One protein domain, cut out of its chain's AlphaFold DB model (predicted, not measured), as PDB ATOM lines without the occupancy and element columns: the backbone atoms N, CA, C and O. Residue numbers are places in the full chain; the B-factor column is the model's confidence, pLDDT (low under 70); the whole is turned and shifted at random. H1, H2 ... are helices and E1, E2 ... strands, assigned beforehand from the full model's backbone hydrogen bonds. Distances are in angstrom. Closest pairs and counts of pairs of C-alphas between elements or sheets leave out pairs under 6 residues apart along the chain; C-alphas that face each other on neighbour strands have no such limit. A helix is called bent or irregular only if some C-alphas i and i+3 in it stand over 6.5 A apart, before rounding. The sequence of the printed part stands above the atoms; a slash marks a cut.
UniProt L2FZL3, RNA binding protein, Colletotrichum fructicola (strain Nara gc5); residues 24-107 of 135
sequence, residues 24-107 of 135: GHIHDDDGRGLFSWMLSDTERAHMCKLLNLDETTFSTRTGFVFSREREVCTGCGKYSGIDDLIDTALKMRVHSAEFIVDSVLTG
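Overview. This is residues 24 to 107 of the 135 residues of the protein "RNA binding protein" of Colletotrichum fructicola (strain Nara gc5) (UniProt L2FZL3). A small sheet of three strands, E1, E2 and E3, lies at one end, and a cluster of four helices lies beyond it, with little contact between the two. In the cluster H1 and H3 run side by side, the short H2 packs on H1, and H4 starts near the last residues of H1 and H3 and runs back; residues 67 to 81 make a wide loop between sheet and cluster. The printed part has 84 residues, with three named strands and four named helices in the order E1 E2 H1 H2 E3 H3 H4, and its class is mixed, helices and strands. The sheet's order is E1, E2, E3, with its neighbours antiparallel. The whole is compact, with a radius of gyration of the C-alphas of 13.4 A and spans of 37 by 32 by 25 A.

Arrangement. Strand E1, residues 24 to 27, and strand E2, residues 33 to 38, form a hairpin, antiparallel at 146 degrees; N 26 and O 34 are 2.9 A apart, within hydrogen-bond range. Strand E3, residues 63 to 66, is antiparallel to E2 at 152 degrees, with N 37 and O 64 at 2.8 A, within hydrogen-bond range. E1 and E3 are the edge strands. Helix H1, residues 41 to 51, is not on the sheet and is the hub, touching three helices. It touches H2, residues 55 to 58, closest at the C-alphas of Cys 48 and Glu 55, 5.8 A apart. It touches H3, residues 82 to 91, at a shallow tilt of 23 degrees, the same way; the closest C-alphas, of Met 47 and Asp 83, are 5.6 A apart. It only just touches H4, residues 97 to 106, with 3 pairs of C-alphas within 8 A, the closest those of Leu 51 and Ala 97 at 5.6 A; the tilt is steep, 47 degrees, opposite ways. H3 is only just on the sheet, with 5 pairs of C-alphas within 10 A, and only grazes it with residue 82. In H1, H3 and H4 every O i to N i+4 pair is within hydrogen-bond range; H2 is too short for such a pair, and its one O i to N i+3 pair is not within range.

Along the chain. E1 begins at C-alpha 24 (214.843, 220.551, 178.582). E2 is 16.0 A long from first to last C-alpha, H1 15.4 A and H3 14.2 A. H2 is only just irregular, with C-alphas 55 and 58 at 6.8 A. H4, 14.1 A long, ends at C-alpha 106 (210.799, 201.125, 185.389).

Size, cuts and confidence. The two C-alphas farthest apart, of Asp 30 and Asn 52, are 38.2 A apart. The printed part has no cut; the link from E3 to H3 is long, 15 residues, and the other links are tight. Mean pLDDT of the printed part is 90.3, and residue 107 alone is under 70.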
ATOM      1  N   GLY A  24     213.405 220.453 178.823       84.06
ATOM      2  CA  GLY A  24     214.843 220.551 178.582       84.06
ATOM      3  C   GLY A  24     215.212 219.946 177.234       84.06
ATOM      4  O   GLY A  24     214.706 218.885 176.886       84.06
ATOM      5  N   HIS A  25     216.125 220.575 176.501       87.00
ATOM      6  CA  HIS A  25     216.729 219.967 175.316       87.00
ATOM      7  C   HIS A  25     217.916 219.108 175.748       87.00
ATOM      8  O   HIS A  25     218.809 219.586 176.448       87.00
ATOM      9  N   ILE A  26     217.935 217.854 175.316       87.12
ATOM     10  CA  ILE A  26     219.060 216.938 175.520       87.12
ATOM     11  C   ILE A  26     219.473 216.347 174.168       87.12
ATOM     12  O   ILE A  26     218.750 216.483 173.182       87.12
ATOM     13  N   HIS A  27     220.635 215.707 174.110       83.56
ATOM     14  CA  HIS A  27     221.096 214.995 172.920       83.56
ATOM     15  C   HIS A  27     221.359 213.538 173.295       83.56
ATOM     16  O   HIS A  27     221.821 213.283 174.408       83.56
ATOM     17  N   ASP A  28     221.039 212.605 172.400       78.94
ATOM     18  CA  ASP A  28     221.540 211.234 172.520       78.94
ATOM     19  C   ASP A  28     223.009 211.134 172.070       78.94
ATOM     20  O   ASP A  28     223.604 212.118 171.615       78.94
ATOM     21  N   ASP A  29     223.592 209.941 172.191       78.44
ATOM     22  CA  ASP A  29     224.986 209.668 171.812       78.44
ATOM     23  C   ASP A  29     225.267 209.920 170.317       78.44
ATOM     24  O   ASP A  29     226.399 210.229 169.941       78.44
ATOM     25  N   ASP A  30     224.233 209.850 169.471       80.06
ATOM     26  CA  ASP A  30     224.297 210.143 168.034       80.06
ATOM     27  C   ASP A  30     224.102 211.645 167.728       80.06
ATOM     28  O   ASP A  30     224.086 212.058 166.564       80.06
ATOM     29  N   GLY A  31     223.925 212.485 168.752       78.56
ATOM     30  CA  GLY A  31     223.674 213.917 168.615       78.56
ATOM     31  C   GLY A  31     222.248 214.271 168.177       78.56
ATOM     32  O   GLY A  31     221.994 215.419 167.803       78.56
ATOM     33  N   ARG A  32     221.293 213.331 168.212       82.25
ATOM     34  CA  ARG A  32     219.880 213.620 167.927       82.25
ATOM     35  C   ARG A  32     219.263 214.370 169.100       82.25
ATOM     36  O   ARG A  32     219.381 213.956 170.251       82.25
ATOM     37  N   GLY A  33     218.576 215.469 168.794       84.06
ATOM     38  CA  GLY A  33     217.867 216.269 169.789       84.06
ATOM     39  C   GLY A  33     216.669 215.515 170.368       84.06
ATOM     40  O   GLY A  33     215.795 215.070 169.628       84.06
ATOM     41  N   LEU A  34     216.630 215.406 171.690       89.25
ATOM     42  CA  LEU A  34     215.531 214.854 172.473       89.25
ATOM     43  C   LEU A  34     215.033 215.906 173.468       89.25
ATOM     44  O   LEU A  34     215.696 216.910 173.738       89.25
ATOM     45  N   PHE A  35     213.868 215.649 174.048       91.62
ATOM     46  CA  PHE A  35     213.192 216.582 174.937       91.62
ATOM     47  C   PHE A  35     212.889 215.908 176.268       91.62
ATOM     48  O   PHE A  35     212.215 214.885 176.319       91.62
ATOM     49  N   SER A  36     213.379 216.487 177.358       90.75
ATOM     50  CA  SER A  36     213.015 216.101 178.717       90.75
ATOM     51  C   SER A  36     211.772 216.874 179.136       90.75
ATOM     52  O   SER A  36     211.850 218.063 179.434       90.75
ATOM     53  N   TRP A  37     210.626 216.205 179.145       92.50
ATOM     54  CA  TRP A  37     209.352 216.747 179.595       92.50
ATOM     55  C   TRP A  37     209.281 216.666 181.117       92.50
ATOM     56  O   TRP A  37     209.052 215.590 181.679       92.50
ATOM     57  N   MET A  38     209.471 217.794 181.802       91.44
ATOM     58  CA  MET A  38     209.414 217.835 183.265       91.44
ATOM     59  C   MET A  38     207.975 217.690 183.740       91.44
ATOM     60  O   MET A  38     207.084 218.365 183.229       91.44
ATOM     61  N   LEU A  39     207.755 216.839 184.735       90.31
ATOM     62  CA  LEU A  39     206.438 216.620 185.318       90.31
ATOM     63  C   LEU A  39     206.015 217.800 186.186       90.31
ATOM     64  O   LEU A  39     206.615 218.055 187.236       90.31
ATOM     65  N   SER A  40     204.939 218.460 185.771       90.69
ATOM     66  CA  SER A  40     204.205 219.413 186.598       90.69
ATOM     67  C   SER A  40     203.399 218.710 187.695       90.69
ATOM     68  O   SER A  40     203.035 217.537 187.574       90.69
ATOM     69  N   ASP A  41     203.052 219.445 188.750       90.38
ATOM     70  CA  ASP A  41     202.216 218.924 189.841       90.38
ATOM     71  C   ASP A  41     200.823 218.510 189.349       90.38
ATOM     72  O   ASP A  41     200.261 217.519 189.810       90.38
ATOM     73  N   THR A  42     200.294 219.221 188.347       90.94
ATOM     74  CA  THR A  42     199.012 218.880 187.714       90.94
ATOM     75  C   THR A  42     199.089 217.543 186.981       90.94
ATOM     76  O   THR A  42     198.198 216.711 187.144       90.94
ATOM     77  N   GLU A  43     200.157 217.300 186.213       92.88
ATOM     78  CA  GLU A  43     200.361 216.007 185.550       92.88
ATOM     79  C   GLU A  43     200.497 214.879 186.577       92.88
ATOM     80  O   GLU A  43     199.834 213.856 186.432       92.88
ATOM     81  N   ARG A  44     201.280 215.072 187.650       92.38
ATOM     82  CA  ARG A  44     201.450 214.063 188.715       92.38
ATOM     83  C   ARG A  44     200.127 213.698 189.373       92.38
ATOM     84  O   ARG A  44     199.787 212.518 189.441       92.38
ATOM     85  N   ALA A  45     199.376 214.701 189.827       92.81
ATOM     86  CA  ALA A  45     198.088 214.489 190.477       92.81
ATOM     87  C   ALA A  45     197.113 213.766 189.537       92.81
ATOM     88  O   ALA A  45     196.403 212.845 189.945       92.81
ATOM     89  N   HIS A  46     197.121 214.133 188.253       94.56
ATOM     90  CA  HIS A  46     196.275 213.486 187.265       94.56
ATOM     91  C   HIS A  46     196.683 212.024 187.012       94.56
ATOM     92  O   HIS A  46     195.820 211.147 187.019       94.56
ATOM     93  N   MET A  47     197.980 211.729 186.887       94.56
ATOM     94  CA  MET A  47     198.494 210.359 186.760       94.56
ATOM     95  C   MET A  47     198.117 209.484 187.958       94.56
ATOM     96  O   MET A  47     197.632 208.369 187.767       94.56
ATOM     97  N   CYS A  48     198.308 209.980 189.186       94.62
ATOM     98  CA  CYS A  48     197.947 209.243 190.399       94.62
ATOM     99  C   CYS A  48     196.450 208.930 190.435       94.62
ATOM    100  O   CYS A  48     196.065 207.800 190.730       94.62
ATOM    101  N   LYS A  49     195.603 209.884 190.035       95.62
ATOM    102  CA  LYS A  49     194.160 209.663 189.916       95.62
ATOM    103  C   LYS A  49     193.809 208.610 188.860       95.62
ATOM    104  O   LYS A  49     192.988 207.740 189.137       95.62
ATOM    105  N   LEU A  50     194.401 208.681 187.665       95.50
ATOM    106  CA  LEU A  50     194.135 207.736 186.568       95.50
ATOM    107  C   LEU A  50     194.539 206.301 186.921       95.50
ATOM    108  O   LEU A  50     193.861 205.354 186.534       95.50
ATOM    109  N   LEU A  51     195.645 206.155 187.649       94.94
ATOM    110  CA  LEU A  51     196.246 204.864 187.981       94.94
ATOM    111  C   LEU A  51     195.861 204.362 189.381       94.94
ATOM    112  O   LEU A  51     196.323 203.298 189.784       94.94
ATOM    113  N   ASN A  52     195.013 205.103 190.104       94.81
ATOM    114  CA  ASN A  52     194.619 204.819 191.485       94.81
ATOM    115  C   ASN A  52     195.832 204.587 192.411       94.81
ATOM    116  O   ASN A  52     195.913 203.590 193.130       94.81
ATOM    117  N   LEU A  53     196.792 205.509 192.349       93.69
ATOM    118  CA  LEU A  53     198.034 205.490 193.120       93.69
ATOM    119  C   LEU A  53     198.057 206.605 194.166       93.69
ATOM    120  O   LEU A  53     197.384 207.625 194.028       93.69
ATOM    121  N   ASP A  54     198.909 206.433 195.172       93.12
ATOM    122  CA  ASP A  54     199.233 207.490 196.128       93.12
ATOM    123  C   ASP A  54     200.026 208.624 195.450       93.12
ATOM    124  O   ASP A  54     200.869 208.364 194.583       93.12
ATOM    125  N   GLU A  55     199.784 209.878 195.844       83.88
ATOM    126  CA  GLU A  55     200.449 211.071 195.284       83.88
ATOM    127  C   GLU A  55     201.980 211.037 195.429       83.88
ATOM    128  O   GLU A  55     202.706 211.603 194.608       83.88
ATOM    129  N   THR A  56     202.501 210.307 196.418       87.38
ATOM    130  CA  THR A  56     203.945 210.143 196.626       87.38
ATOM    131  C   THR A  56     204.599 209.187 195.627       87.38
ATOM    132  O   THR A  56     205.823 209.223 195.477       87.38
ATOM    133  N   THR A  57     203.818 208.390 194.888       87.56
ATOM    134  CA  THR A  57     204.324 207.339 193.982       87.56
ATOM    135  C   THR A  57     205.277 207.889 192.918       87.56
ATOM    136  O   THR A  57     206.274 207.252 192.584       87.56
ATOM    137  N   PHE A  58     205.015 209.098 192.413       84.38
ATOM    138  CA  PHE A  58     205.850 209.761 191.404       84.38
ATOM    139  C   PHE A  58     206.667 210.933 191.963       84.38
ATOM    140  O   PHE A  58     207.210 211.718 191.184       84.38
ATOM    141  N   SER A  59     206.783 211.066 193.288       83.88
ATOM    142  CA  SER A  59     207.457 212.205 193.938       83.88
ATOM    143  C   SER A  59     208.932 212.358 193.544       83.88
ATOM    144  O   SER A  59     209.430 213.474 193.434       83.88
ATOM    145  N   THR A  60     209.626 211.252 193.268       83.44
ATOM    146  CA  THR A  60     211.045 211.246 192.875       83.44
ATOM    147  C   THR A  60     211.266 211.332 191.364       83.44
ATOM    148  O   THR A  60     212.395 211.535 190.915       83.44
ATOM    149  N   ARG A  61     210.214 211.189 190.546       86.50
ATOM    150  CA  ARG A  61     210.326 211.248 189.083       86.50
ATOM    151  C   ARG A  61     210.334 212.704 188.627       86.50
ATOM    152  O   ARG A  61     209.357 213.412 188.811       86.50
ATOM    153  N   THR A  62     211.387 213.176 187.976       87.75
ATOM    154  CA  THR A  62     211.448 214.579 187.523       87.75
ATOM    155  C   THR A  62     210.734 214.813 186.195       87.75
ATOM    156  O   THR A  62     210.084 215.843 186.035       87.75
ATOM    157  N   GLY A  63     210.805 213.859 185.271       89.06
ATOM    158  CA  GLY A  63     210.259 213.989 183.925       89.06
ATOM    159  C   GLY A  63     210.398 212.715 183.100       89.06
ATOM    160  O   GLY A  63     210.799 211.669 183.618       89.06
ATOM    161  N   PHE A  64     210.079 212.829 181.814       88.94
ATOM    162  CA  PHE A  64     210.202 211.767 180.814       88.94
ATOM    163  C   PHE A  64     210.898 212.297 179.566       88.94
ATOM    164  O   PHE A  64     210.666 213.432 179.163       88.94
ATOM    165  N   VAL A  65     211.724 211.467 178.937       88.81
ATOM    166  CA  VAL A  65     212.383 211.824 177.678       88.81
ATOM    167  C   VAL A  65     211.497 211.427 176.500       88.81
ATOM    168  O   VAL A  65     211.028 210.293 176.431       88.81
ATOM    169  N   PHE A  66     211.316 212.349 175.561       89.69
ATOM    170  CA  PHE A  66     210.540 212.180 174.340       89.69
ATOM    171  C   PHE A  66     211.321 212.643 173.110       89.69
ATOM    172  O   PHE A  66     212.252 213.443 173.187       89.69
ATOM    173  N   SER A  67     210.912 212.144 171.947       88.25
ATOM    174  CA  SER A  67     211.507 212.477 170.648       88.25
ATOM    175  C   SER A  67     211.177 213.872 170.115       88.25
ATOM    176  O   SER A  67     211.704 214.276 169.080       88.25
ATOM    177  N   ARG A  68     210.285 214.606 170.780       91.06
ATOM    178  CA  ARG A  68     209.813 215.923 170.344       91.06
ATOM    179  C   ARG A  68     209.384 216.783 171.523       91.06
ATOM    180  O   ARG A  68     209.111 216.266 172.605       91.06
ATOM    181  N   GLU A  69     209.288 218.086 171.285       92.31
ATOM    182  CA  GLU A  69     208.741 219.038 172.251       92.31
ATOM    183  C   GLU A  69     207.244 218.790 172.500       92.31
ATOM    184  O   GLU A  69     206.540 218.221 171.654       92.31
ATOM    185  N   ARG A  70     206.773 219.239 173.665       93.19
ATOM    186  CA  ARG A  70     205.363 219.303 174.034       93.19
ATOM    187  C   ARG A  70     204.583 220.145 173.027       93.19
ATOM    188  O   ARG A  70     205.033 221.192 172.569       93.19
ATOM    189  N   GLU A  71     203.370 219.715 172.729       94.25
ATOM    190  CA  GLU A  71     202.446 220.434 171.866       94.25
ATOM    191  C   GLU A  71     201.421 221.212 172.689       94.25
ATOM    192  O   GLU A  71     200.920 220.727 173.699       94.25
ATOM    193  N   VAL A  72     201.065 222.416 172.247       94.81
ATOM    194  CA  VAL A  72     199.934 223.150 172.822       94.81
ATOM    195  C   VAL A  72     198.645 222.627 172.202       94.81
ATOM    196  O   VAL A  72     198.424 222.777 171.003       94.81
ATOM    197  N   CYS A  73     197.753 222.070 173.020       95.50
ATOM    198  CA  CYS A  73     196.463 221.584 172.553       95.50
ATOM    199  C   CYS A  73     195.671 222.711 171.877       95.50
ATOM    200  O   CYS A  73     195.250 223.674 172.520       95.50
ATOM    201  N   THR A  74     195.346 222.531 170.597       95.88
ATOM    202  CA  THR A  74     194.571 223.498 169.797       95.88
ATOM    203  C   THR A  74     193.084 223.582 170.183       95.88
ATOM    204  O   THR A  74     192.299 224.231 169.492       95.88
ATOM    205  N   GLY A  75     192.655 222.863 171.226       95.88
ATOM    206  CA  GLY A  75     191.291 222.888 171.763       95.88
ATOM    207  C   GLY A  75     191.163 223.711 173.044       95.88
ATOM    208  O   GLY A  75     190.254 224.525 173.155       95.88
ATOM    209  N   CYS A  76     192.069 223.506 174.005       94.19
ATOM    210  CA  CYS A  76     191.982 224.118 175.339       94.19
ATOM    211  C   CYS A  76     193.267 224.819 175.808       94.19
ATOM    212  O   CYS A  76     193.286 225.397 176.891       94.19
ATOM    213  N   GLY A  77     194.350 224.763 175.027       93.44
ATOM    214  CA  GLY A  77     195.634 225.372 175.377       93.44
ATOM    215  C   GLY A  77     196.483 224.589 176.386       93.44
ATOM    216  O   GLY A  77     197.579 225.039 176.705       93.44
ATOM    217  N   LYS A  78     196.028 223.427 176.881       93.62
ATOM    218  CA  LYS A  78     196.853 222.526 177.706       93.62
ATOM    219  C   LYS A  78     198.057 222.023 176.904       93.62
ATOM    220  O   LYS A  78     197.886 221.567 175.777       93.62
ATOM    221  N   TYR A  79     199.247 222.043 177.499       94.31
ATOM    222  CA  TYR A  79     200.426 221.397 176.918       94.31
ATOM    223  C   TYR A  79     200.316 219.872 176.997       94.31
ATOM    224  O   TYR A  79     199.854 219.328 178.006       94.31
ATOM    225  N   SER A  80     200.760 219.183 175.947       94.62
ATOM    226  CA  SER A  80     200.795 217.727 175.901       94.62
ATOM    227  C   SER A  80     201.664 217.192 177.026       94.62
ATOM    228  O   SER A  80     202.760 217.716 177.237       94.62
ATOM    229  N   GLY A  81     201.210 216.150 177.712       93.75
ATOM    230  CA  GLY A  81     201.926 215.555 178.837       93.75
ATOM    231  C   GLY A  81     201.910 214.037 178.829       93.75
ATOM    232  O   GLY A  81     201.227 213.405 178.027       93.75
ATOM    233  N   ILE A  82     202.660 213.433 179.754       92.88
ATOM    234  CA  ILE A  82     202.583 211.977 179.961       92.88
ATOM    235  C   ILE A  82     201.174 211.556 180.404       92.88
ATOM    236  O   ILE A  82     200.730 210.448 180.119       92.88
ATOM    237  N   ASP A  83     200.464 212.455 181.085       94.94
ATOM    238  CA  ASP A  83     199.113 212.237 181.571       94.94
ATOM    239  C   ASP A  83     198.122 212.066 180.409       94.94
ATOM    240  O   ASP A  83     197.247 211.211 180.491       94.94
ATOM    241  N   ASP A  84     198.310 212.797 179.301       96.44
ATOM    242  CA  ASP A  84     197.555 212.618 178.050       96.44
ATOM    243  C   ASP A  84     197.785 211.230 177.454       96.44
ATOM    244  O   ASP A  84     196.854 210.577 176.981       96.44
ATOM    245  N   LEU A  85     199.029 210.757 177.494       93.81
ATOM    246  CA  LEU A  85     199.401 209.463 176.938       93.81
ATOM    247  C   LEU A  85     198.807 208.311 177.764       93.81
ATOM    248  O   LEU A  85     198.243 207.373 177.200       93.81
ATOM    249  N   ILE A  86     198.859 208.420 179.094       94.69
ATOM    250  CA  ILE A  86     198.246 207.465 180.029       94.69
ATOM    251  C   ILE A  86     196.722 207.460 179.878       94.69
ATOM    252  O   ILE A  86     196.124 206.395 179.724       94.69
ATOM    253  N   ASP A  87     196.093 208.637 179.876       97.06
ATOM    254  CA  ASP A  87     194.645 208.784 179.712       97.06
ATOM    255  C   ASP A  87     194.168 208.199 178.373       97.06
ATOM    256  O   ASP A  87     193.211 207.423 178.340       97.06
ATOM    257  N   THR A  88     194.886 208.481 177.280       96.19
ATOM    258  CA  THR A  88     194.603 207.916 175.952       96.19
ATOM    259  C   THR A  88     194.695 206.388 175.971       96.19
ATOM    260  O   THR A  88     193.767 205.708 175.528       96.19
ATOM    261  N   ALA A  89     195.778 205.825 176.519       94.38
ATOM    262  CA  ALA A  89     195.986 204.379 176.569       94.38
ATOM    263  C   ALA A  89     194.892 203.651 177.370       94.38
ATOM    264  O   ALA A  89     194.388 202.611 176.930       94.38
ATOM    265  N   LEU A  90     194.489 204.223 178.509       96.19
ATOM    266  CA  LEU A  90     193.413 203.699 179.349       96.19
ATOM    267  C   LEU A  90     192.052 203.789 178.647       96.19
ATOM    268  O   LEU A  90     191.317 202.799 178.601       96.19
ATOM    269  N   LYS A  91     191.720 204.938 178.039       95.94
ATOM    270  CA  LYS A  91     190.463 205.133 177.293       95.94
ATOM    271  C   LYS A  91     190.344 204.182 176.105       95.94
ATOM    272  O   LYS A  91     189.273 203.617 175.880       95.94
ATOM    273  N   MET A  92     191.440 203.968 175.379       94.69
ATOM    274  CA  MET A  92     191.496 203.045 174.243       94.69
ATOM    275  C   MET A  92     191.578 201.569 174.657       94.69
ATOM    276  O   MET A  92     191.443 200.698 173.800       94.69
ATOM    277  N   ARG A  93     191.782 201.273 175.950       94.62
ATOM    278  CA  ARG A  93     191.941 199.915 176.503       94.62
ATOM    279  C   ARG A  93     193.071 199.110 175.851       94.62
ATOM    280  O   ARG A  93     192.990 197.887 175.768       94.62
ATOM    281  N   VAL A  94     194.121 199.788 175.387       93.69
ATOM    282  CA  VAL A  94     195.294 199.139 174.767       93.69
ATOM    283  C   VAL A  94     196.316 198.668 175.804       93.69
ATOM    284  O   VAL A  94     197.092 197.758 175.530       93.69
ATOM    285  N   HIS A  95     196.276 199.242 177.010       91.69
ATOM    286  CA  HIS A  95     197.107 198.868 178.152       91.69
ATOM    287  C   HIS A  95     196.276 198.833 179.440       91.69
ATOM    288  O   HIS A  95     195.311 199.587 179.578       91.69
ATOM    289  N   SER A  96     196.652 197.965 180.386       93.06
ATOM    290  CA  SER A  96     196.083 197.974 181.738       93.06
ATOM    291  C   SER A  96     196.775 199.025 182.613       93.06
ATOM    292  O   SER A  96     197.894 199.451 182.314       93.06
ATOM    293  N   ALA A  97     196.128 199.436 183.707       93.12
ATOM    294  CA  ALA A  97     196.729 200.373 184.654       93.12
ATOM    295  C   ALA A  97     198.015 199.797 185.266       93.12
ATOM    296  O   ALA A  97     199.014 200.502 185.361       93.12
ATOM    297  N   GLU A  98     198.028 198.503 185.590       92.00
ATOM    298  CA  GLU A  98     199.192 197.808 186.149       92.00
ATOM    299  C   GLU A  98     200.380 197.833 185.182       92.00
ATOM    300  O   GLU A  98     201.501 198.135 185.589       92.00
ATOM    301  N   PHE A  99     200.135 197.584 183.891       91.00
ATOM    302  CA  PHE A  99     201.175 197.659 182.863       91.00
ATOM    303  C   PHE A  99     201.748 199.074 182.728       91.00
ATOM    304  O   PHE A  99     202.961 199.250 182.589       91.00
ATOM    305  N   ILE A 100     200.881 200.091 182.763       91.38
ATOM    306  CA  ILE A 100     201.305 201.491 182.682       91.38
ATOM    307  C   ILE A 100     202.157 201.851 183.900       91.38
ATOM    308  O   ILE A 100     203.227 202.431 183.729       91.38
ATOM    309  N   VAL A 101     201.720 201.487 185.108       90.62
ATOM    310  CA  VAL A 101     202.478 201.725 186.345       90.62
ATOM    311  C   VAL A 101     203.871 201.111 186.243       90.62
ATOM    312  O   VAL A 101     204.855 201.819 186.457       90.62
ATOM    313  N   ASP A 102     203.974 199.840 185.851       88.12
ATOM    314  CA  ASP A 102     205.262 199.160 185.697       88.12
ATOM    315  C   ASP A 102     206.155 199.850 184.650       88.12
ATOM    316  O   ASP A 102     207.300 200.205 184.932       88.12
ATOM    317  N   SER A 103     205.616 200.161 183.470       86.12
ATOM    318  CA  SER A 103     206.360 200.834 182.392       86.12
ATOM    319  C   SER A 103     206.879 202.219 182.804       86.12
ATOM    320  O   SER A 103     208.020 202.592 182.516       86.12
ATOM    321  N   VAL A 104     206.047 202.993 183.504       85.31
ATOM    322  CA  VAL A 104     206.356 204.359 183.945       85.31
ATOM    323  C   VAL A 104     207.345 204.362 185.120       85.31
ATOM    324  O   VAL A 104     208.228 205.226 185.189       85.31
ATOM    325  N   LEU A 105     207.247 203.403 186.046       81.69
ATOM    326  CA  LEU A 105     208.162 203.273 187.186       81.69
ATOM    327  C   LEU A 105     209.519 202.688 186.787       81.69
ATOM    328  O   LEU A 105     210.555 203.187 187.230       81.69
ATOM    329  N   THR A 106     209.544 201.693 185.904       78.62
ATOM    330  CA  THR A 106     210.799 201.125 185.389       78.62
ATOM    331  C   THR A 106     211.536 202.086 184.459       78.62
ATOM    332  O   THR A 106     212.745 201.950 184.276       78.62
ATOM    333  N   GLY A 107     210.832 203.071 183.887       69.31
ATOM    334  CA  GLY A 107     211.399 204.000 182.912       69.31
ATOM    335  C   GLY A 107     211.724 203.331 181.574       69.31
ATOM    336  O   GLY A 107     212.514 203.876 180.810       69.31
TER     337      GLY A 107